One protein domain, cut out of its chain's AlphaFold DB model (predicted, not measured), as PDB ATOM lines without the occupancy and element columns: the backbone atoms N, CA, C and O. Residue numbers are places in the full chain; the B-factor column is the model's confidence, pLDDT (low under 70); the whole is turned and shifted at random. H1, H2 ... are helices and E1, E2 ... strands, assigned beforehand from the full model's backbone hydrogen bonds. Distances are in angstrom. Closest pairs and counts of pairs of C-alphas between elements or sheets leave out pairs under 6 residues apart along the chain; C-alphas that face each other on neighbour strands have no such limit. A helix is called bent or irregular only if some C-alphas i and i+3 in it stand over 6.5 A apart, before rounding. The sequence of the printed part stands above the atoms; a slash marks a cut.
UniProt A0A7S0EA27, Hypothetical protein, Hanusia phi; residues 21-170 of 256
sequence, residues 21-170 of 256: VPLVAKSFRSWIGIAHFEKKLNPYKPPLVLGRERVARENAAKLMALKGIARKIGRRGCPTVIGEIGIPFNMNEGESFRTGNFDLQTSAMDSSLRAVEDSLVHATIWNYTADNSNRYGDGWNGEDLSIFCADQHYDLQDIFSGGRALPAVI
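What this domain is: This is residues 21 to 170 of the 256 residues of the protein "Hypothetical protein" of Hanusia phi (UniProt A0A7S0EA27). Two long helices, H2 and H4, make the core, with the later part of H4 packed across H2; a two-strand parallel sheet, E3 and E4, packs on H4, and the hairpin E1 and E2 on the first part of H2. A 40-residue stretch without named elements, 126 to 165, leads to H5, packed on H4, while residues 40 to 45 stick out. The printed part has 150 residues, under half in named elements, in the order H1 E1 E2 H2 E3 H3 H4 E4 H5, class mixed. It is compact, with a radius of gyration of the C-alphas of 17.0 A and spans of 50 by 39 by 28 A.

How they stand to each other: E3, residues 81 to 85, and E4, residues 122 to 125, are parallel at 29 degrees, with N 82 and O 122 2.8 A apart, within hydrogen-bond range. With H3, residues 91 to 99, and H4, residues 103 to 119, they form a strand-helix-strand unit, parallel neighbour strands joined through helices, with a right-handed crossover. The closest C-alphas of H4 and E4, Val 116 and His 122, are 6.9 A apart. H2, residues 52 to 70, touches H4 with residues 56 to 64 alone, the same way at a steep tilt of 47 degrees; the closest C-alphas, Ala 60 and Ala 115, are 4.3 A apart. E1, residues 32 to 34, and E2, residues 48 to 50, form an antiparallel hairpin, N 49 to O 33 being 2.8 A; C-alphas of Gly 33 and Val 55, the closest of E1 and H2, are 5.5 A apart. H5, residues 166 to 169, touches H4, closest at C-alphas Ala 168 and Asp 110, 4.8 A. H1, residues 21 to 25, is close but not clearly touching H3, closest at C-alphas Pro 22 and Met 91, 7.8 A. Every O i to N i+4 pair is within hydrogen-bond range in H1, against 14 of 15 in H2, 12 of 13 in H4 and 2 of 5 in H3, where 5 of 6 O i to N i+3 pairs are; H5 is too short for such a pair.

Where its parts are: H1 begins at C-alpha 21 (-39.919, -46.055, 23.724), and H5 ends at C-alpha 169 (-32.200, -38.516, 40.042). H2 is 28.1 A long, H4 24.2 A, H3 12.4 A, E3 10.6 A and E4 10.1 A. H3 is irregular, C-alphas 93 and 96 being 8.6 A apart.

The domain as a whole: The C-alphas farthest apart, of Tyr 44 and Gln 157, are 56.0 A apart. The printed part has no cut; the links E1 to E2 and E4 to H5 are long. Mean pLDDT of the printed part is 93.0, with residues 37 to 45 under 70.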
ATOM      1  N   VAL A  21     -40.379 -44.664  23.860       91.56
ATOM      2  CA  VAL A  21     -39.919 -46.055  23.724       91.56
ATOM      3  C   VAL A  21     -39.950 -46.776  25.077       91.56
ATOM      4  O   VAL A  21     -40.702 -47.748  25.188       91.56
ATOM      5  N   PRO A  22     -39.219 -46.324  26.118       93.62
ATOM      6  CA  PRO A  22     -39.296 -46.951  27.430       93.62
ATOM      7  C   PRO A  22     -40.678 -46.848  28.064       93.62
ATOM      8  O   PRO A  22     -41.086 -47.818  28.694       93.62
ATOM      9  N   LEU A  23     -41.412 -45.744  27.876       93.38
ATOM     10  CA  LEU A  23     -42.739 -45.584  28.474       93.38
ATOM     11  C   LEU A  23     -43.743 -46.628  27.959       93.38
ATOM     12  O   LEU A  23     -44.422 -47.273  28.754       93.38
ATOM     13  N   VAL A  24     -43.825 -46.821  26.638       91.81
ATOM     14  CA  VAL A  24     -44.828 -47.705  26.018       91.81
ATOM     15  C   VAL A  24     -44.356 -49.153  25.982       91.81
ATOM     16  O   VAL A  24     -45.105 -50.059  26.341       91.81
ATOM     17  N   ALA A  25     -43.115 -49.394  25.553       92.88
ATOM     18  CA  ALA A  25     -42.595 -50.751  25.399       92.88
ATOM     19  C   ALA A  25     -42.118 -51.362  26.724       92.88
ATOM     20  O   ALA A  25     -41.720 -52.526  26.727       92.88
ATOM     21  N   LYS A  26     -42.078 -50.580  27.816       94.25
ATOM     22  CA  LYS A  26     -41.519 -50.979  29.119       94.25
ATOM     23  C   LYS A  26     -40.159 -51.668  28.972       94.25
ATOM     24  O   LYS A  26     -39.861 -52.663  29.627       94.25
ATOM     25  N   SER A  27     -39.327 -51.140  28.080       94.38
ATOM     26  CA  SER A  27     -37.973 -51.623  27.824       94.38
ATOM     27  C   SER A  27     -37.097 -50.478  27.335       94.38
ATOM     28  O   SER A  27     -37.545 -49.592  26.610       94.38
ATOM     29  N   PHE A  28     -35.826 -50.481  27.731       96.62
ATOM     30  CA  PHE A  28     -34.904 -49.401  27.401       96.62
ATOM     31  C   PHE A  28     -33.659 -49.915  26.682       96.62
ATOM     32  O   PHE A  28     -33.046 -50.921  27.056       96.62
ATOM     33  N   ARG A  29     -33.258 -49.193  25.637       95.44
ATOM     34  CA  ARG A  29     -31.955 -49.315  24.982       95.44
ATOM     35  C   ARG A  29     -31.499 -47.908  24.635       95.44
ATOM     36  O   ARG A  29     -32.094 -47.277  23.773       95.44
ATOM     37  N   SER A  30     -30.395 -47.450  25.225       93.38
ATOM     38  CA  SER A  30     -29.888 -46.079  25.025       93.38
ATOM     39  C   SER A  30     -29.613 -45.704  23.563       93.38
ATOM     40  O   SER A  30     -29.347 -44.551  23.261       93.38
ATOM     41  N   TRP A  31     -29.542 -46.688  22.664       94.19
ATOM     42  CA  TRP A  31     -29.217 -46.516  21.251       94.19
ATOM     43  C   TRP A  31     -30.427 -46.672  20.321       94.19
ATOM     44  O   TRP A  31     -30.232 -46.635  19.110       94.19
ATOM     45  N   ILE A  32     -31.641 -46.831  20.853       93.62
ATOM     46  CA  ILE A  32     -32.889 -46.888  20.082       93.62
ATOM     47  C   ILE A  32     -33.813 -45.779  20.581       93.62
ATOM     48  O   ILE A  32     -34.083 -45.694  21.772       93.62
ATOM     49  N   GLY A  33     -34.321 -44.955  19.669       92.25
ATOM     50  CA  GLY A  33     -35.281 -43.900  19.981       92.25
ATOM     51  C   GLY A  33     -36.204 -43.595  18.807       92.25
ATOM     52  O   GLY A  33     -36.068 -44.164  17.722       92.25
ATOM     53  N   ILE A  34     -37.135 -42.668  19.023       90.19
ATOM     54  CA  ILE A  34     -38.079 -42.200  18.000       90.19
ATOM     55  C   ILE A  34     -37.729 -40.770  17.578       90.19
ATOM     56  O   ILE A  34     -37.406 -39.935  18.422       90.19
ATOM     57  N   ALA A  35     -37.783 -40.487  16.280       85.25
ATOM     58  CA  ALA A  35     -37.545 -39.165  15.716       85.25
ATOM     59  C   ALA A  35     -38.691 -38.198  16.048       85.25
ATOM     60  O   ALA A  35     -39.852 -38.587  16.147       85.25
ATOM     61  N   HIS A  36     -38.354 -36.921  16.193       74.19
ATOM     62  CA  HIS A  36     -39.296 -35.824  16.368       74.19
ATOM     63  C   HIS A  36     -40.208 -35.649  15.141       74.19
ATOM     64  O   HIS A  36     -39.747 -35.669  13.998       74.19
ATOM     65  N   PHE A  37     -41.498 -35.425  15.399       64.38
ATOM     66  CA  PHE A  37     -42.576 -35.347  14.412       64.38
ATOM     67  C   PHE A  37     -42.513 -34.129  13.469       64.38
ATOM     68  O   PHE A  37     -43.112 -34.182  12.396       64.38
ATOM     69  N   GLU A  38     -41.792 -33.046  13.798       59.09
ATOM     70  CA  GLU A  38     -41.700 -31.874  12.894       59.09
ATOM     71  C   GLU A  38     -40.854 -32.137  11.640       59.09
ATOM     72  O   GLU A  38     -41.012 -31.454  10.624       59.09
ATOM     73  N   LYS A  39     -39.969 -33.141  11.660       56.44
ATOM     74  CA  LYS A  39     -39.321 -33.606  10.430       56.44
ATOM     75  C   LYS A  39     -40.381 -34.372   9.651       56.44
ATOM     76  O   LYS A  39     -40.743 -35.458  10.086       56.44
ATOM     77  N   LYS A  40     -40.865 -33.806   8.530       52.06
ATOM     78  CA  LYS A  40     -41.806 -34.443   7.583       52.06
ATOM     79  C   LYS A  40     -41.642 -35.962   7.621       52.06
ATOM     80  O   LYS A  40     -40.653 -36.482   7.097       52.06
ATOM     81  N   LEU A  41     -42.573 -36.644   8.289       58.91
ATOM     82  CA  LEU A  41     -42.536 -38.092   8.401       58.91
ATOM     83  C   LEU A  41     -42.550 -38.647   6.981       58.91
ATOM     84  O   LEU A  41     -43.480 -38.391   6.219       58.91
ATOM     85  N   ASN A  42     -41.495 -39.364   6.605       63.41
ATOM     86  CA  ASN A  42     -41.541 -40.164   5.396       63.41
ATOM     87  C   ASN A  42     -42.490 -41.333   5.702       63.41
ATOM     88  O   ASN A  42     -42.131 -42.160   6.542       63.41
ATOM     89  N   PRO A  43     -43.664 -41.434   5.055       66.31
ATOM     90  CA  PRO A  43     -44.643 -42.474   5.373       66.31
ATOM     91  C   PRO A  43     -44.104 -43.892   5.129       66.31
ATOM     92  O   PRO A  43     -44.660 -44.857   5.640       66.31
ATOM     93  N   TYR A  44     -42.999 -44.024   4.389       69.56
ATOM     94  CA  TYR A  44     -42.348 -45.295   4.080       69.56
ATOM     95  C   TYR A  44     -41.146 -45.616   4.974       69.56
ATOM     96  O   TYR A  44     -40.519 -46.658   4.790       69.56
ATOM     97  N   LYS A  45     -40.781 -44.743   5.923       68.31
ATOM     98  CA  LYS A  45     -39.663 -44.990   6.838       68.31
ATOM     99  C   LYS A  45     -40.134 -44.858   8.286       68.31
ATOM    100  O   LYS A  45     -40.584 -43.776   8.662       68.31
ATOM    101  N   PRO A  46     -39.988 -45.905   9.120       75.06
ATOM    102  CA  PRO A  46     -40.306 -45.780  10.534       75.06
ATOM    103  C   PRO A  46     -39.453 -44.653  11.138       75.06
ATOM    104  O   PRO A  46     -38.279 -44.526  10.761       75.06
ATOM    105  N   PRO A  47     -40.001 -43.832  12.051       86.25
ATOM    106  CA  PRO A  47     -39.300 -42.697  12.647       86.25
ATOM    107  C   PRO A  47     -38.266 -43.174  13.677       86.25
ATOM    108  O   PRO A  47     -38.310 -42.787  14.833       86.25
ATOM    109  N   LEU A  48     -37.350 -44.052  13.280       89.44
ATOM    110  CA  LEU A  48     -36.366 -44.680  14.148       89.44
ATOM    111  C   LEU A  48     -35.078 -43.855  14.179       89.44
ATOM    112  O   LEU A  48     -34.504 -43.527  13.136       89.44
ATOM    113  N   VAL A  49     -34.591 -43.582  15.383       91.69
ATOM    114  CA  VAL A  49     -33.268 -43.013  15.636       91.69
ATOM    115  C   VAL A  49     -32.399 -44.092  16.258       91.69
ATOM    116  O   VAL A  49     -32.770 -44.702  17.255       91.69
ATOM    117  N   LEU A  50     -31.239 -44.331  15.646       93.75
ATOM    118  CA  LEU A  50     -30.281 -45.338  16.086       93.75
ATOM    119  C   LEU A  50     -28.959 -44.691  16.497       93.75
ATOM    120  O   LEU A  50     -28.481 -43.777  15.824       93.75
ATOM    121  N   GLY A  51     -28.349 -45.214  17.558       95.56
ATOM    122  CA  GLY A  51     -27.068 -44.777  18.112       95.56
ATOM    123  C   GLY A  51     -27.233 -43.850  19.316       95.56
ATOM    124  O   GLY A  51     -28.014 -42.903  19.270       95.56
ATOM    125  N   ARG A  52     -26.461 -44.103  20.381       93.88
ATOM    126  CA  ARG A  52     -26.589 -43.427  21.685       93.88
ATOM    127  C   ARG A  52     -26.585 -41.900  21.579       93.88
ATOM    128  O   ARG A  52     -27.555 -41.258  21.958       93.88
ATOM    129  N   GLU A  53     -25.556 -41.335  20.953       94.38
ATOM    130  CA  GLU A  53     -25.431 -39.880  20.767       94.38
ATOM    131  C   GLU A  53     -26.530 -39.281  19.881       94.38
ATOM    132  O   GLU A  53     -26.899 -38.115  20.006       94.38
ATOM    133  N   ARG A  54     -27.061 -40.061  18.935       94.50
ATOM    134  CA  ARG A  54     -28.152 -39.597  18.071       94.50
ATOM    135  C   ARG A  54     -29.470 -39.568  18.834       94.50
ATOM    136  O   ARG A  54     -30.198 -38.594  18.689       94.50
ATOM    137  N   VAL A  55     -29.742 -40.587  19.648       95.38
ATOM    138  CA  VAL A  55     -30.926 -40.642  20.518       95.38
ATOM    139  C   VAL A  55     -30.890 -39.516  21.550       95.38
ATOM    140  O   VAL A  55     -31.867 -38.783  21.655       95.38
ATOM    141  N   ALA A  56     -29.753 -39.309  22.225       94.75
ATOM    142  CA  ALA A  56     -29.583 -38.219  23.189       94.75
ATOM    143  C   ALA A  56     -29.870 -36.845  22.557       94.75
ATOM    144  O   ALA A  56     -30.750 -36.120  23.023       94.75
ATOM    145  N   ARG A  57     -29.228 -36.534  21.419       94.75
ATOM    146  CA  ARG A  57     -29.475 -35.278  20.689       94.75
ATOM    147  C   ARG A  57     -30.915 -35.128  20.214       94.75
ATOM    148  O   ARG A  57     -31.436 -34.019  20.220       94.75
ATOM    149  N   GLU A  58     -31.555 -36.211  19.777       94.50
ATOM    150  CA  GLU A  58     -32.950 -36.150  19.340       94.50
ATOM    151  C   GLU A  58     -33.890 -35.869  20.521       94.50
ATOM    152  O   GLU A  58     -34.813 -35.069  20.390       94.50
ATOM    153  N   ASN A  59     -33.649 -36.476  21.685       95.88
ATOM    154  CA  ASN A  59     -34.440 -36.224  22.888       95.88
ATOM    155  C   ASN A  59     -34.258 -34.785  23.397       95.88
ATOM    156  O   ASN A  59     -35.257 -34.113  23.657       95.88
ATOM    157  N   ALA A  60     -33.027 -34.262  23.418       96.75
ATOM    158  CA  ALA A  60     -32.776 -32.851  23.716       96.75
ATOM    159  C   ALA A  60     -33.462 -31.917  22.697       96.75
ATOM    160  O   ALA A  60     -34.115 -30.942  23.059       96.75
ATOM    161  N   ALA A  61     -33.417 -32.247  21.401       95.50
ATOM    162  CA  ALA A  61     -34.093 -31.458  20.371       95.50
ATOM    163  C   ALA A  61     -35.617 -31.369  20.578       95.50
ATOM    164  O   ALA A  61     -36.195 -30.308  20.340       95.50
ATOM    165  N   LYS A  62     -36.268 -32.436  21.064       95.12
ATOM    166  CA  LYS A  62     -37.703 -32.413  21.407       95.12
ATOM    167  C   LYS A  62     -37.993 -31.449  22.561       95.12
ATOM    168  O   LYS A  62     -38.924 -30.652  22.467       95.12
ATOM    169  N   LEU A  63     -37.186 -31.480  23.621       96.69
ATOM    170  CA  LEU A  63     -37.328 -30.568  24.761       96.69
ATOM    171  C   LEU A  63     -37.046 -29.110  24.367       96.69
ATOM    172  O   LEU A  63     -37.793 -28.208  24.747       96.69
ATOM    173  N   MET A  64     -36.034 -28.868  23.530       96.00
ATOM    174  CA  MET A  64     -35.779 -27.546  22.953       96.00
ATOM    175  C   MET A  64     -36.930 -27.055  22.066       96.00
ATOM    176  O   MET A  64     -37.242 -25.865  22.091       96.00
ATOM    177  N   ALA A  65     -37.591 -27.939  21.310       94.69
ATOM    178  CA  ALA A  65     -38.778 -27.578  20.533       94.69
ATOM    179  C   ALA A  65     -39.934 -27.149  21.453       94.69
ATOM    180  O   ALA A  65     -40.532 -26.095  21.228       94.69
ATOM    181  N   LEU A  66     -40.179 -27.887  22.544       94.88
ATOM    182  CA  LEU A  66     -41.165 -27.516  23.568       94.88
ATOM    183  C   LEU A  66     -40.840 -26.161  24.218       94.88
ATOM    184  O   LEU A  66     -41.724 -25.313  24.329       94.88
ATOM    185  N   LYS A  67     -39.570 -25.912  24.564       95.44
ATOM    186  CA  LYS A  67     -39.082 -24.604  25.044       95.44
ATOM    187  C   LYS A  67     -39.279 -23.495  24.000       95.44
ATOM    188  O   LYS A  67     -39.616 -22.361  24.331       95.44
ATOM    189  N   GLY A  68     -39.091 -23.813  22.719       94.69
ATOM    190  CA  GLY A  68     -39.283 -22.892  21.599       94.69
ATOM    191  C   GLY A  68     -40.736 -22.453  21.404       94.69
ATOM    192  O   GLY A  68     -40.969 -21.315  20.990       94.69
ATOM    193  N   ILE A  69     -41.711 -23.306  21.741       94.31
ATOM    194  CA  ILE A  69     -43.140 -22.949  21.738       94.31
ATOM    195  C   ILE A  69     -43.415 -21.840  22.757       94.31
ATOM    196  O   ILE A  69     -44.109 -20.881  22.424       94.31
ATOM    197  N   ALA A  70     -42.817 -21.904  23.950       93.62
ATOM    198  CA  ALA A  70     -43.040 -20.916  25.007       93.62
ATOM    199  C   ALA A  70     -42.656 -19.485  24.601       93.62
ATOM    200  O   ALA A  70     -43.301 -18.525  25.016       93.62
ATOM    201  N   ARG A  71     -41.682 -19.320  23.695       91.75
ATOM    202  CA  ARG A  71     -41.318 -18.009  23.123       91.75
ATOM    203  C   ARG A  71     -42.440 -17.367  22.301       91.75
ATOM    204  O   ARG A  71     -42.417 -16.161  22.087       91.75
ATOM    205  N   LYS A  72     -43.395 -18.165  21.820       91.94
ATOM    206  CA  LYS A  72     -44.548 -17.725  21.017       91.94
ATOM    207  C   LYS A  72     -45.813 -17.522  21.861       91.94
ATOM    208  O   LYS A  72     -46.837 -17.122  21.315       91.94
ATOM    209  N   ILE A  73     -45.768 -17.826  23.160       90.69
ATOM    210  CA  ILE A  73     -46.907 -17.666  24.069       90.69
ATOM    211  C   ILE A  73     -46.922 -16.232  24.602       90.69
ATOM    212  O   ILE A  73     -46.003 -15.792  25.288       90.69
ATOM    213  N   GLY A  74     -47.988 -15.493  24.296       87.38
ATOM    214  CA  GLY A  74     -48.099 -14.079  24.656       87.38
ATOM    215  C   GLY A  74     -47.131 -13.180  23.876       87.38
ATOM    216  O   GLY A  74     -46.418 -13.615  22.976       87.38
ATOM    217  N   ARG A  75     -47.111 -11.881  24.207       85.69
ATOM    218  CA  ARG A  75     -46.317 -10.881  23.462       85.69
ATOM    219  C   ARG A  75     -44.808 -10.961  23.715       85.69
ATOM    220  O   ARG A  75     -44.041 -10.533  22.862       85.69
ATOM    221  N   ARG A  76     -44.393 -11.449  24.887       88.31
ATOM    222  CA  ARG A  76     -42.986 -11.491  25.330       88.31
ATOM    223  C   ARG A  76     -42.421 -12.915  25.429       88.31
ATOM    224  O   ARG A  76     -41.262 -13.074  25.793       88.31
ATOM    225  N   GLY A  77     -43.220 -13.935  25.107       91.31
ATOM    226  CA  GLY A  77     -42.923 -15.315  25.479       91.31
ATOM    227  C   GLY A  77     -43.124 -15.569  26.978       91.31
ATOM    228  O   GLY A  77     -43.407 -14.648  27.750       91.31
ATOM    229  N   CYS A  78     -42.955 -16.821  27.396       94.12
ATOM    230  CA  CYS A  78     -42.963 -17.216  28.802       94.12
ATOM    231  C   CYS A  78     -41.883 -18.268  29.131       94.12
ATOM    232  O   CYS A  78     -41.339 -18.904  28.221       94.12
ATOM    233  N   PRO A  79     -41.550 -18.470  30.422       94.88
ATOM    234  CA  PRO A  79     -40.686 -19.565  30.857       94.88
ATOM    235  C   PRO A  79     -41.285 -20.944  30.560       94.88
ATOM    236  O   PRO A  79     -42.499 -21.100  30.416       94.88
ATOM    237  N   THR A  80     -40.423 -21.960  30.508       95.81
ATOM    238  CA  THR A  80     -40.816 -23.369  30.351       95.81
ATOM    239  C   THR A  80     -40.357 -24.188  31.547       95.81
ATOM    240  O   THR A  80     -39.195 -24.103  31.942       95.81
ATOM    241  N   VAL A  81     -41.248 -25.032  32.053       97.38
ATOM    242  CA  VAL A  81     -40.932 -26.143  32.956       97.38
ATOM    243  C   VAL A  81     -41.529 -27.405  32.354       97.38
ATOM    244  O   VAL A  81     -42.676 -27.401  31.940       97.38
ATOM    245  N   ILE A  82     -40.775 -28.485  32.240       98.44
ATOM    246  CA  ILE A  82     -41.344 -29.766  31.830       98.44
ATOM    247  C   ILE A  82     -42.122 -30.312  33.027       98.44
ATOM    248  O   ILE A  82     -41.516 -30.721  34.010       98.44
ATOM    249  N   GLY A  83     -43.451 -30.251  32.956       97.94
ATOM    250  CA  GLY A  83     -44.360 -30.567  34.059       97.94
ATOM    251  C   GLY A  83     -44.345 -32.040  34.467       97.94
ATOM    252  O   GLY A  83     -44.621 -32.362  35.620       97.94
ATOM    253  N   GLU A  84     -43.956 -32.931  33.559       97.56
ATOM    254  CA  GLU A  84     -43.766 -34.345  33.870       97.56
ATOM    255  C   GLU A  84     -42.681 -34.972  32.996       97.56
ATOM    256  O   GLU A  84     -42.633 -34.741  31.784       97.56
ATOM    257  N   ILE A  85     -41.853 -35.797  33.632       97.81
ATOM    258  CA  ILE A  85     -40.881 -36.713  33.030       97.81
ATOM    259  C   ILE A  85     -40.767 -37.952  33.916       97.81
ATOM    260  O   ILE A  85     -40.917 -37.860  35.130       97.81
ATOM    261  N   GLY A  86     -40.451 -39.113  33.357       97.31
ATOM    262  CA  GLY A  86     -40.288 -40.322  34.158       97.31
ATOM    263  C   GLY A  86     -39.989 -41.547  33.314       97.31
ATOM    264  O   GLY A  86     -39.916 -41.476  32.084       97.31
ATOM    265  N   ILE A  87     -39.810 -42.678  33.988       97.94
ATOM    266  CA  ILE A  87     -39.584 -43.987  33.369       97.94
ATOM    267  C   ILE A  87     -40.341 -45.063  34.149       97.94
ATOM    268  O   ILE A  87     -40.442 -44.950  35.370       97.94
ATOM    269  N   PRO A  88     -40.846 -46.118  33.487       97.31
ATOM    270  CA  PRO A  88     -41.407 -47.266  34.190       97.31
ATOM    271  C   PRO A  88     -40.317 -48.025  34.940       97.31
ATOM    272  O   PRO A  88     -39.295 -48.390  34.364       97.31
ATOM    273  N   PHE A  89     -40.535 -48.312  36.219       97.88
ATOM    274  CA  PHE A  89     -39.643 -49.167  36.998       97.88
ATOM    275  C   PHE A  89     -39.917 -50.655  36.750       97.88
ATOM    276  O   PHE A  89     -38.976 -51.451  36.771       97.88
ATOM    277  N   ASN A  90     -41.145 -51.013  36.360       96.56
ATOM    278  CA  ASN A  90     -41.568 -52.359  35.953       96.56
ATOM    279  C   ASN A  90     -41.147 -52.777  34.527       96.56
ATOM    280  O   ASN A  90     -41.831 -53.580  33.884       96.56
ATOM    281  N   MET A  91     -40.020 -52.260  34.021       97.12
ATOM    282  CA  MET A  91     -39.454 -52.682  32.733       97.12
ATOM    283  C   MET A  91     -39.150 -54.184  32.695       97.12
ATOM    284  O   MET A  91     -38.816 -54.783  33.718       97.12
ATOM    285  N   ASN A  92     -39.234 -54.777  31.499       96.62
ATOM    286  CA  ASN A  92     -39.006 -56.206  31.253       96.62
ATOM    287  C   ASN A  92     -39.790 -57.101  32.233       96.62
ATOM    288  O   ASN A  92     -39.222 -57.986  32.872       96.62
ATOM    289  N   GLU A  93     -41.087 -56.830  32.406       95.81
ATOM    290  CA  GLU A  93     -41.956 -57.597  33.316       95.81
ATOM    291  C   GLU A  93     -41.437 -57.608  34.771       95.81
ATOM    292  O   GLU A  93     -41.479 -58.625  35.468       95.81
ATOM    293  N   GLY A  94     -40.891 -56.473  35.227       95.81
ATOM    294  CA  GLY A  94     -40.367 -56.323  36.587       95.81
ATOM    295  C   GLY A  94     -39.146 -57.199  36.877       95.81
ATOM    296  O   GLY A  94     -38.971 -57.658  38.005       95.81
ATOM    297  N   GLU A  95     -38.307 -57.476  35.874       97.19
ATOM    298  CA  GLU A  95     -37.075 -58.266  36.025       97.19
ATOM    299  C   GLU A  95     -36.205 -57.779  37.196       97.19
ATOM    300  O   GLU A  95     -35.747 -58.585  38.010       97.19
ATOM    301  N   SER A  96     -36.045 -56.461  37.330       97.12
ATOM    302  CA  SER A  96     -35.282 -55.819  38.406       97.12
ATOM    303  C   SER A  96     -35.830 -56.112  39.804       97.12
ATOM    304  O   SER A  96     -35.056 -56.204  40.752       97.12
ATOM    305  N   PHE A  97     -37.138 -56.337  39.957       96.56
ATOM    306  CA  PHE A  97     -37.752 -56.626  41.260       96.56
ATOM    307  C   PHE A  97     -37.348 -57.999  41.793       96.56
ATOM    308  O   PHE A  97     -37.328 -58.221  42.999       96.56
ATOM    309  N   ARG A  98     -37.033 -58.927  40.884       96.00
ATOM    310  CA  ARG A  98     -36.578 -60.280  41.219       96.00
ATOM    311  C   ARG A  98     -35.065 -60.349  41.388       96.00
ATOM    312  O   ARG A  98     -34.585 -61.118  42.210       96.00
ATOM    313  N   THR A  99     -34.320 -59.585  40.593       96.69
ATOM    314  CA  THR A  99     -32.849 -59.636  40.579       96.69
ATOM    315  C   THR A  99     -32.194 -58.637  41.531       96.69
ATOM    316  O   THR A  99     -31.023 -58.800  41.856       96.69
ATOM    317  N   GLY A 100     -32.914 -57.589  41.941       95.31
ATOM    318  CA  GLY A 100     -32.362 -56.439  42.658       95.31
ATOM    319  C   GLY A 100     -31.504 -55.515  41.783       95.31
ATOM    320  O   GLY A 100     -30.968 -54.531  42.286       95.31
ATOM    321  N   ASN A 101     -31.361 -55.800  40.484       96.69
ATOM    322  CA  ASN A 101     -30.568 -54.982  39.574       96.69
ATOM    323  C   ASN A 101     -31.451 -53.934  38.876       96.69
ATOM    324  O   ASN A 101     -32.249 -54.271  38.002       96.69
ATOM    325  N   PHE A 102     -31.257 -52.660  39.232       96.94
ATOM    326  CA  PHE A 102     -31.968 -51.502  38.672       96.94
ATOM    327  C   PHE A 102     -31.104 -50.635  37.734       96.94
ATOM    328  O   PHE A 102     -31.423 -49.466  37.480       96.94
ATOM    329  N   ASP A 103     -30.010 -51.175  37.193       97.06
ATOM    330  CA  ASP A 103     -29.104 -50.440  36.301       97.06
ATOM    331  C   ASP A 103     -29.814 -49.964  35.026       97.06
ATOM    332  O   ASP A 103     -29.529 -48.878  34.510       97.06
ATOM    333  N   LEU A 104     -30.775 -50.750  34.525       97.69
ATOM    334  CA  LEU A 104     -31.567 -50.401  33.345       97.69
ATOM    335  C   LEU A 104     -32.423 -49.154  33.596       97.69
ATOM    336  O   LEU A 104     -32.415 -48.231  32.782       97.69
ATOM    337  N   GLN A 105     -33.122 -49.115  34.729       98.19
ATOM    338  CA  GLN A 105     -33.977 -48.008  35.153       98.19
ATOM    339  C   GLN A 105     -33.141 -46.759  35.436       98.19
ATOM    340  O   GLN A 105     -33.488 -45.669  34.985       98.19
ATOM    341  N   THR A 106     -31.991 -46.928  36.096       98.19
ATOM    342  CA  THR A 106     -31.025 -45.843  36.322       98.19
ATOM    343  C   THR A 106     -30.529 -45.268  34.995       98.19
ATOM    344  O   THR A 106     -30.530 -44.055  34.812       98.19
ATOM    345  N   SER A 107     -30.188 -46.124  34.027       97.88
ATOM    346  CA  SER A 107     -29.746 -45.698  32.692       97.88
ATOM    347  C   SER A 107     -30.852 -44.997  31.893       97.88
ATOM    348  O   SER A 107     -30.578 -44.043  31.166       97.88
ATOM    349  N   ALA A 108     -32.099 -45.462  32.007       98.12
ATOM    350  CA  ALA A 108     -33.247 -44.853  31.339       98.12
ATOM    351  C   ALA A 108     -33.568 -43.463  31.913       98.12
ATOM    352  O   ALA A 108     -33.783 -42.510  31.158       98.12
ATOM    353  N   MET A 109     -33.545 -43.337  33.244       98.50
ATOM    354  CA  MET A 109     -33.725 -42.061  33.936       98.50
ATOM    355  C   MET A 109     -32.591 -41.087  33.591       98.50
ATOM    356  O   MET A 109     -32.855 -39.951  33.209       98.50
ATOM    357  N   ASP A 110     -31.333 -41.540  33.630       98.31
ATOM    358  CA  ASP A 110     -30.170 -40.719  33.267       98.31
ATOM    359  C   ASP A 110     -30.253 -40.227  31.816       98.31
ATOM    360  O   ASP A 110     -30.038 -39.050  31.551       98.31
ATOM    361  N   SER A 111     -30.655 -41.084  30.873       97.75
ATOM    362  CA  SER A 111     -30.861 -40.682  29.474       97.75
ATOM    363  C   SER A 111     -31.907 -39.572  29.319       97.75
ATOM    364  O   SER A 111     -31.772 -38.718  28.443       97.75
ATOM    365  N   SER A 112     -32.950 -39.587  30.149       97.88
ATOM    366  CA  SER A 112     -34.011 -38.576  30.146       97.88
ATOM    367  C   SER A 112     -33.526 -37.261  30.769       97.88
ATOM    368  O   SER A 112     -33.731 -36.192  30.200       97.88
ATOM    369  N   LEU A 113     -32.804 -37.334  31.891       98.25
ATOM    370  CA  LEU A 113     -32.272 -36.160  32.590       98.25
ATOM    371  C   LEU A 113     -31.097 -35.501  31.852       98.25
ATOM    372  O   LEU A 113     -30.996 -34.279  31.857       98.25
ATOM    373  N   ARG A 114     -30.277 -36.256  31.111       97.75
ATOM    374  CA  ARG A 114     -29.291 -35.676  30.180       97.75
ATOM    375  C   ARG A 114     -29.954 -34.826  29.098       97.75
ATOM    376  O   ARG A 114     -29.449 -33.764  28.762       97.75
ATOM    377  N   ALA A 115     -31.109 -35.248  28.576       97.88
ATOM    378  CA  ALA A 115     -31.842 -34.440  27.603       97.88
ATOM    379  C   ALA A 115     -32.337 -33.117  28.219       97.88
ATOM    380  O   ALA A 115     -32.336 -32.089  27.538       97.88
ATOM    381  N   VAL A 116     -32.738 -33.134  29.496       98.31
ATOM    382  CA  VAL A 116     -33.117 -31.934  30.265       98.31
ATOM    383  C   VAL A 116     -31.928 -30.978  30.400       98.31
ATOM    384  O   VAL A 116     -32.069 -29.792  30.092       98.31
ATOM    385  N   GLU A 117     -30.758 -31.503  30.774       98.12
ATOM    386  CA  GLU A 117     -29.493 -30.761  30.867       98.12
ATOM    387  C   GLU A 117     -29.102 -30.130  29.521       98.12
ATOM    388  O   GLU A 117     -28.948 -28.910  29.435       98.12
ATOM    389  N   ASP A 118     -29.052 -30.932  28.454       97.94
ATOM    390  CA  ASP A 118     -28.698 -30.494  27.095       97.94
ATOM    391  C   ASP A 118     -29.665 -29.434  26.532       97.94
ATOM    392  O   ASP A 118     -29.318 -28.679  25.623       97.94
ATOM    393  N   SER A 119     -30.891 -29.367  27.061       97.56
ATOM    394  CA  SER A 119     -31.927 -28.420  26.621       97.56
ATOM    395  C   SER A 119     -32.039 -27.179  27.508       97.56
ATOM    396  O   SER A 119     -32.778 -26.242  27.168       97.56
ATOM    397  N   LEU A 120     -31.327 -27.158  28.642       97.62
ATOM    398  CA  LEU A 120     -31.385 -26.107  29.658       97.62
ATOM    399  C   LEU A 120     -32.838 -25.777  30.045       97.62
ATOM    400  O   LEU A 120     -33.267 -24.618  29.981       97.62
ATOM    401  N   VAL A 121     -33.630 -26.811  30.338       97.00
ATOM    402  CA  VAL A 121     -35.000 -26.690  30.865       97.00
ATOM    403  C   VAL A 121     -35.054 -27.212  32.296       97.00
ATOM    404  O   VAL A 121     -34.218 -28.011  32.703       97.00
ATOM    405  N   HIS A 122     -36.053 -26.779  33.061       96.69
ATOM    406  CA  HIS A 122     -36.407 -27.429  34.324       96.69
ATOM    407  C   HIS A 122     -37.379 -28.576  34.054       96.69
ATOM    408  O   HIS A 122     -38.127 -28.513  33.079       96.69
ATOM    409  N   ALA A 123     -37.397 -29.593  34.912       97.88
ATOM    410  CA  ALA A 123     -38.337 -30.703  34.808       97.88
ATOM    411  C   ALA A 123     -38.806 -31.169  36.190       97.88
ATOM    412  O   ALA A 123     -38.047 -31.100  37.157       97.88
ATOM    413  N   THR A 124     -40.035 -31.668  36.268       98.25
ATOM    414  CA  THR A 124     -40.606 -32.310  37.456       98.25
ATOM    415  C   THR A 124     -40.802 -33.795  37.181       98.25
ATOM    416  O   THR A 124     -41.446 -34.184  36.209       98.25
ATOM    417  N   ILE A 125     -40.187 -34.638  38.013       97.88
ATOM    418  CA  ILE A 125     -40.253 -36.094  37.859       97.88
ATOM    419  C   ILE A 125     -41.618 -36.584  38.338       97.88
ATOM    420  O   ILE A 125     -42.005 -36.328  39.478       97.88
ATOM    421  N   TRP A 126     -42.315 -37.310  37.471       96.50
ATOM    422  CA  TRP A 126     -43.487 -38.098  37.810       96.50
ATOM    423  C   TRP A 126     -43.011 -39.495  38.229       96.50
ATOM    424  O   TRP A 126     -42.483 -40.239  37.407       96.50
ATOM    425  N   ASN A 127     -43.110 -39.876  39.497       95.25
ATOM    426  CA  ASN A 127     -43.650 -39.111  40.627       95.25
ATOM    427  C   ASN A 127     -42.940 -39.496  41.934       95.25
ATOM    428  O   ASN A 127     -41.912 -40.171  41.915       95.25
ATOM    429  N   TYR A 128     -43.466 -39.050  43.071       96.69
ATOM    430  CA  TYR A 128     -43.154 -39.614  44.379       96.69
ATOM    431  C   TYR A 128     -44.460 -40.076  45.020       96.69
ATOM    432  O   TYR A 128     -45.303 -39.250  45.370       96.69
ATOM    433  N   THR A 129     -44.591 -41.386  45.196       96.88
ATOM    434  CA  THR A 129     -45.737 -42.022  45.849       96.88
ATOM    435  C   THR A 129     -45.226 -42.882  46.999       96.88
ATOM    436  O   THR A 129     -44.519 -43.869  46.782       96.88
ATOM    437  N   ALA A 130     -45.538 -42.475  48.233       95.31
ATOM    438  CA  ALA A 130     -44.988 -43.069  49.455       95.31
ATOM    439  C   ALA A 130     -45.469 -44.509  49.710       95.31
ATOM    440  O   ALA A 130     -44.801 -45.269  50.404       95.31
ATOM    441  N   ASP A 131     -46.608 -44.896  49.142       94.94
ATOM    442  CA  ASP A 131     -47.195 -46.236  49.207       94.94
ATOM    443  C   ASP A 131     -47.008 -47.038  47.908       94.94
ATOM    444  O   ASP A 131     -47.607 -48.103  47.744       94.94
ATOM    445  N   ASN A 132     -46.134 -46.578  46.999       97.56
ATOM    446  CA  ASN A 132     -45.811 -47.325  45.787       97.56
ATOM    447  C   ASN A 132     -45.274 -48.720  46.141       97.56
ATOM    448  O   ASN A 132     -44.381 -48.857  46.980       97.56
ATOM    449  N   SER A 133     -45.745 -49.747  45.435       97.12
ATOM    450  CA  SER A 133     -45.309 -51.141  45.601       97.12
ATOM    451  C   SER A 133     -44.836 -51.741  44.279       97.12
ATOM    452  O   SER A 133     -45.272 -51.332  43.205       97.12
ATOM    453  N   ASN A 134     -43.998 -52.776  44.327       96.31
ATOM    454  CA  ASN A 134     -43.563 -53.486  43.119       96.31
ATOM    455  C   ASN A 134     -44.747 -54.156  42.397       96.31
ATOM    456  O   ASN A 134     -44.708 -54.371  41.186       96.31
ATOM    457  N   ARG A 135     -45.801 -54.519  43.142       94.94
ATOM    458  CA  ARG A 135     -46.966 -55.234  42.608       94.94
ATOM    459  C   ARG A 135     -47.966 -54.318  41.912       94.94
ATOM    460  O   ARG A 135     -48.499 -54.701  40.872       94.94
ATOM    461  N   TYR A 136     -48.264 -53.169  42.511       94.81
ATOM    462  CA  TYR A 136     -49.348 -52.291  42.061       94.81
ATOM    463  C   TYR A 136     -48.860 -50.939  41.542       94.81
ATOM    464  O   TYR A 136     -49.683 -50.146  41.088       94.81
ATOM    465  N   GLY A 137     -47.548 -50.690  41.583       95.94
ATOM    466  CA  GLY A 137     -46.987 -49.384  41.278       95.94
ATOM    467  C   GLY A 137     -47.521 -48.346  42.256       95.94
ATOM    468  O   GLY A 137     -47.605 -48.632  43.453       95.94
ATOM    469  N   ASP A 138     -47.924 -47.186  41.754       94.06
ATOM    470  CA  ASP A 138     -48.479 -46.087  42.551       94.06
ATOM    471  C   ASP A 138     -49.977 -46.252  42.875       94.06
ATOM    472  O   ASP A 138     -50.598 -45.357  43.447       94.06
ATOM    473  N   GLY A 139     -50.572 -47.398  42.525       92.44
ATOM    474  CA  GLY A 139     -51.987 -47.682  42.764       92.44
ATOM    475  C   GLY A 139     -52.937 -47.002  41.774       92.44
ATOM    476  O   GLY A 139     -54.151 -47.196  41.874       92.44
ATOM    477  N   TRP A 140     -52.413 -46.269  40.788       88.44
ATOM    478  CA  TRP A 140     -53.187 -45.566  39.773       88.44
ATOM    479  C   TRP A 140     -52.874 -46.105  38.373       88.44
ATOM    480  O   TRP A 140     -51.742 -46.092  37.909       88.44
ATOM    481  N   ASN A 141     -53.884 -46.632  37.673       86.81
ATOM    482  CA  ASN A 141     -53.768 -47.148  36.295       86.81
ATOM    483  C   ASN A 141     -52.652 -48.195  36.045       86.81
ATOM    484  O   ASN A 141     -52.330 -48.496  34.893       86.81
ATOM    485  N   GLY A 142     -52.086 -48.793  37.100       85.81
ATOM    486  CA  GLY A 142     -50.950 -49.715  37.002       85.81
ATOM    487  C   GLY A 142     -49.636 -49.035  36.599       85.81
ATOM    488  O   GLY A 142     -48.734 -49.706  36.078       85.81
ATOM    489  N   GLU A 143     -49.539 -47.717  36.793       91.56
ATOM    490  CA  GLU A 143     -48.315 -46.954  36.591       91.56
ATOM    491  C   GLU A 143     -47.310 -47.268  37.692       91.56
ATOM    492  O   GLU A 143     -47.639 -47.376  38.865       91.56
ATOM    493  N   ASP A 144     -46.051 -47.432  37.304       96.62
ATOM    494  CA  ASP A 144     -44.959 -47.657  38.245       96.62
ATOM    495  C   ASP A 144     -43.815 -46.705  37.901       96.62
ATOM    496  O   ASP A 144     -42.771 -47.115  37.394       96.62
ATOM    497  N   LEU A 145     -44.076 -45.408  38.086       97.06
ATOM    498  CA  LEU A 145     -43.174 -44.304  37.730       97.06
ATOM    499  C   LEU A 145     -42.523 -43.642  38.958       97.06
ATOM    500  O   LEU A 145     -41.580 -42.869  38.809       97.06
ATOM    501  N   SER A 146     -42.985 -43.961  40.172       97.75
ATOM    502  CA  SER A 146     -42.504 -43.330  41.409       97.75
ATOM    503  C   SER A 146     -40.989 -43.470  41.594       97.75
ATOM    504  O   SER A 146     -40.430 -44.543  41.405       97.75
ATOM    505  N   ILE A 147     -40.285 -42.443  42.050       97.81
ATOM    506  CA  ILE A 147     -38.872 -42.567  42.451       97.81
ATOM    507  C   ILE A 147     -38.703 -43.216  43.832       97.81
ATOM    508  O   ILE A 147     -37.591 -43.273  44.349       97.81
ATOM    509  N   PHE A 148     -39.785 -43.704  44.436       98.06
ATOM    510  CA  PHE A 148     -39.794 -44.424  45.704       98.06
ATOM    511  C   PHE A 148     -40.625 -45.708  45.596       98.06
ATOM    512  O   PHE A 148     -41.600 -45.752  44.846       98.06
ATOM    513  N   CYS A 149     -40.261 -46.746  46.348       97.69
ATOM    514  CA  CYS A 149     -41.060 -47.956  46.523       97.69
ATOM    515  C   CYS A 149     -40.911 -48.505  47.947       97.69
ATOM    516  O   CYS A 149     -39.798 -48.769  48.405       97.69
ATOM    517  N   ALA A 150     -42.038 -48.736  48.623       97.00
ATOM    518  CA  ALA A 150     -42.071 -49.245  49.991       97.00
ATOM    519  C   ALA A 150     -41.470 -50.659  50.103       97.00
ATOM    520  O   ALA A 150     -40.756 -50.949  51.059       97.00
ATOM    521  N   ASP A 151     -41.658 -51.504  49.082       96.81
ATOM    522  CA  ASP A 151     -41.070 -52.855  49.017       96.81
ATOM    523  C   ASP A 151     -39.532 -52.842  48.890       96.81
ATOM    524  O   ASP A 151     -38.891 -53.893  48.952       96.81
ATOM    525  N   GLN A 152     -38.943 -51.666  48.652       94.81
ATOM    526  CA  GLN A 152     -37.502 -51.452  48.496       94.81
ATOM    527  C   GLN A 152     -36.897 -50.668  49.677       94.81
ATOM    528  O   GLN A 152     -35.703 -50.368  49.677       94.81
ATOM    529  N   HIS A 153     -37.707 -50.331  50.687       95.31
ATOM    530  CA  HIS A 153     -37.296 -49.615  51.894       95.31
ATOM    531  C   HIS A 153     -36.792 -50.606  52.956       95.31
ATOM    532  O   HIS A 153     -37.487 -50.945  53.911       95.31
ATOM    533  N   TYR A 154     -35.584 -51.125  52.740       92.31
ATOM    534  CA  TYR A 154     -34.992 -52.189  53.557       92.31
ATOM    535  C   TYR A 154     -34.357 -51.706  54.867       92.31
ATOM    536  O   TYR A 154     -34.279 -52.479  55.820       92.31
ATOM    537  N   ASP A 155     -33.884 -50.459  54.913       94.50
ATOM    538  CA  ASP A 155     -33.181 -49.888  56.063       94.50
ATOM    539  C   ASP A 155     -33.803 -48.547  56.453       94.50
ATOM    540  O   ASP A 155     -33.669 -47.556  55.743       94.50
ATOM    541  N   LEU A 156     -34.457 -48.519  57.616       91.44
ATOM    542  CA  LEU A 156     -35.134 -47.334  58.150       91.44
ATOM    543  C   LEU A 156     -34.166 -46.231  58.611       91.44
ATOM    544  O   LEU A 156     -34.609 -45.121  58.905       91.44
ATOM    545  N   GLN A 157     -32.872 -46.533  58.745       95.69
ATOM    546  CA  GLN A 157     -31.846 -45.549  59.103       95.69
ATOM    547  C   GLN A 157     -31.180 -44.927  57.872       95.69
ATOM    548  O   GLN A 157     -30.559 -43.867  57.989       95.69
ATOM    549  N   ASP A 158     -31.317 -45.552  56.702       95.25
ATOM    550  CA  ASP A 158     -30.813 -45.017  55.444       95.25
ATOM    551  C   ASP A 158     -31.888 -44.165  54.762       95.25
ATOM    552  O   ASP A 158     -32.882 -44.666  54.239       95.25
ATOM    553  N   ILE A 159     -31.650 -42.853  54.708       93.88
ATOM    554  CA  ILE A 159     -32.548 -41.885  54.062       93.88
ATOM    555  C   ILE A 159     -32.752 -42.144  52.561       93.88
ATOM    556  O   ILE A 159     -33.673 -41.587  51.964       93.88
ATOM    557  N   PHE A 160     -31.878 -42.937  51.936       96.25
ATOM    558  CA  PHE A 160     -31.955 -43.305  50.525       96.25
ATOM    559  C   PHE A 160     -32.672 -44.639  50.297       96.25
ATOM    560  O   PHE A 160     -32.960 -44.994  49.150       96.25
ATOM    561  N   SER A 161     -32.987 -45.371  51.366       96.88
ATOM    562  CA  SER A 161     -33.665 -46.653  51.272       96.88
ATOM    563  C   SER A 161     -35.073 -46.491  50.689       96.88
ATOM    564  O   SER A 161     -35.788 -45.532  50.970       96.88
ATOM    565  N   GLY A 162     -35.461 -47.406  49.800       97.00
ATOM    566  CA  GLY A 162     -36.693 -47.306  49.011       97.00
ATOM    567  C   GLY A 162     -36.609 -46.368  47.807       97.00
ATOM    568  O   GLY A 162     -37.489 -46.413  46.947       97.00
ATOM    569  N   GLY A 163     -35.562 -45.548  47.693       97.75
ATOM    570  CA  GLY A 163     -35.353 -44.688  46.537       97.75
ATOM    571  C   GLY A 163     -34.963 -45.471  45.283       97.75
ATOM    572  O   GLY A 163     -34.176 -46.416  45.324       97.75
ATOM    573  N   ARG A 164     -35.485 -45.051  44.130       98.12
ATOM    574  CA  ARG A 164     -35.301 -45.717  42.838       98.12
ATOM    575  C   ARG A 164     -34.602 -44.799  41.843       98.12
ATOM    576  O   ARG A 164     -34.906 -43.614  41.753       98.12
ATOM    577  N   ALA A 165     -33.645 -45.354  41.094       98.00
ATOM    578  CA  ALA A 165     -32.783 -44.612  40.164       98.00
ATOM    579  C   ALA A 165     -32.065 -43.395  40.796       98.00
ATOM    580  O   ALA A 165     -31.713 -42.447  40.091       98.00
ATOM    581  N   LEU A 166     -31.798 -43.421  42.109       98.00
ATOM    582  CA  LEU A 166     -31.176 -42.310  42.838       98.00
ATOM    583  C   LEU A 166     -29.858 -41.795  42.237       98.00
ATOM    584  O   LEU A 166     -29.705 -40.574  42.195       98.00
ATOM    585  N   PRO A 167     -28.948 -42.641  41.700       98.06
ATOM    586  CA  PRO A 167     -27.758 -42.136  41.017       98.06
ATOM    587  C   PRO A 167     -28.089 -41.186  39.869       98.06
ATOM    588  O   PRO A 167     -27.393 -40.195  39.675       98.06
ATOM    589  N   ALA A 168     -29.168 -41.459  39.134       98.06
ATOM    590  CA  ALA A 168     -29.615 -40.609  38.045       98.06
ATOM    591  C   ALA A 168     -30.428 -39.406  38.532       98.06
ATOM    592  O   ALA A 168     -30.284 -38.347  37.938       98.06
ATOM    593  N   VAL A 169     -31.270 -39.558  39.560       98.06
ATOM    594  CA  VAL A 169     -32.200 -38.516  40.042       98.06
ATOM    595  C   VAL A 169     -31.498 -37.456  40.897       98.06
ATOM    596  O   VAL A 169     -31.743 -36.263  40.729       98.06
ATOM    597  N   ILE A 170     -30.615 -37.866  41.810       98.12
ATOM    598  CA  ILE A 170     -29.931 -36.958  42.733       98.12
ATOM    599  C   ILE A 170     -28.671 -36.418  42.050       98.12
ATOM    600  O   ILE A 170     -27.592 -36.993  42.172       98.12
TER     601      ILE A 170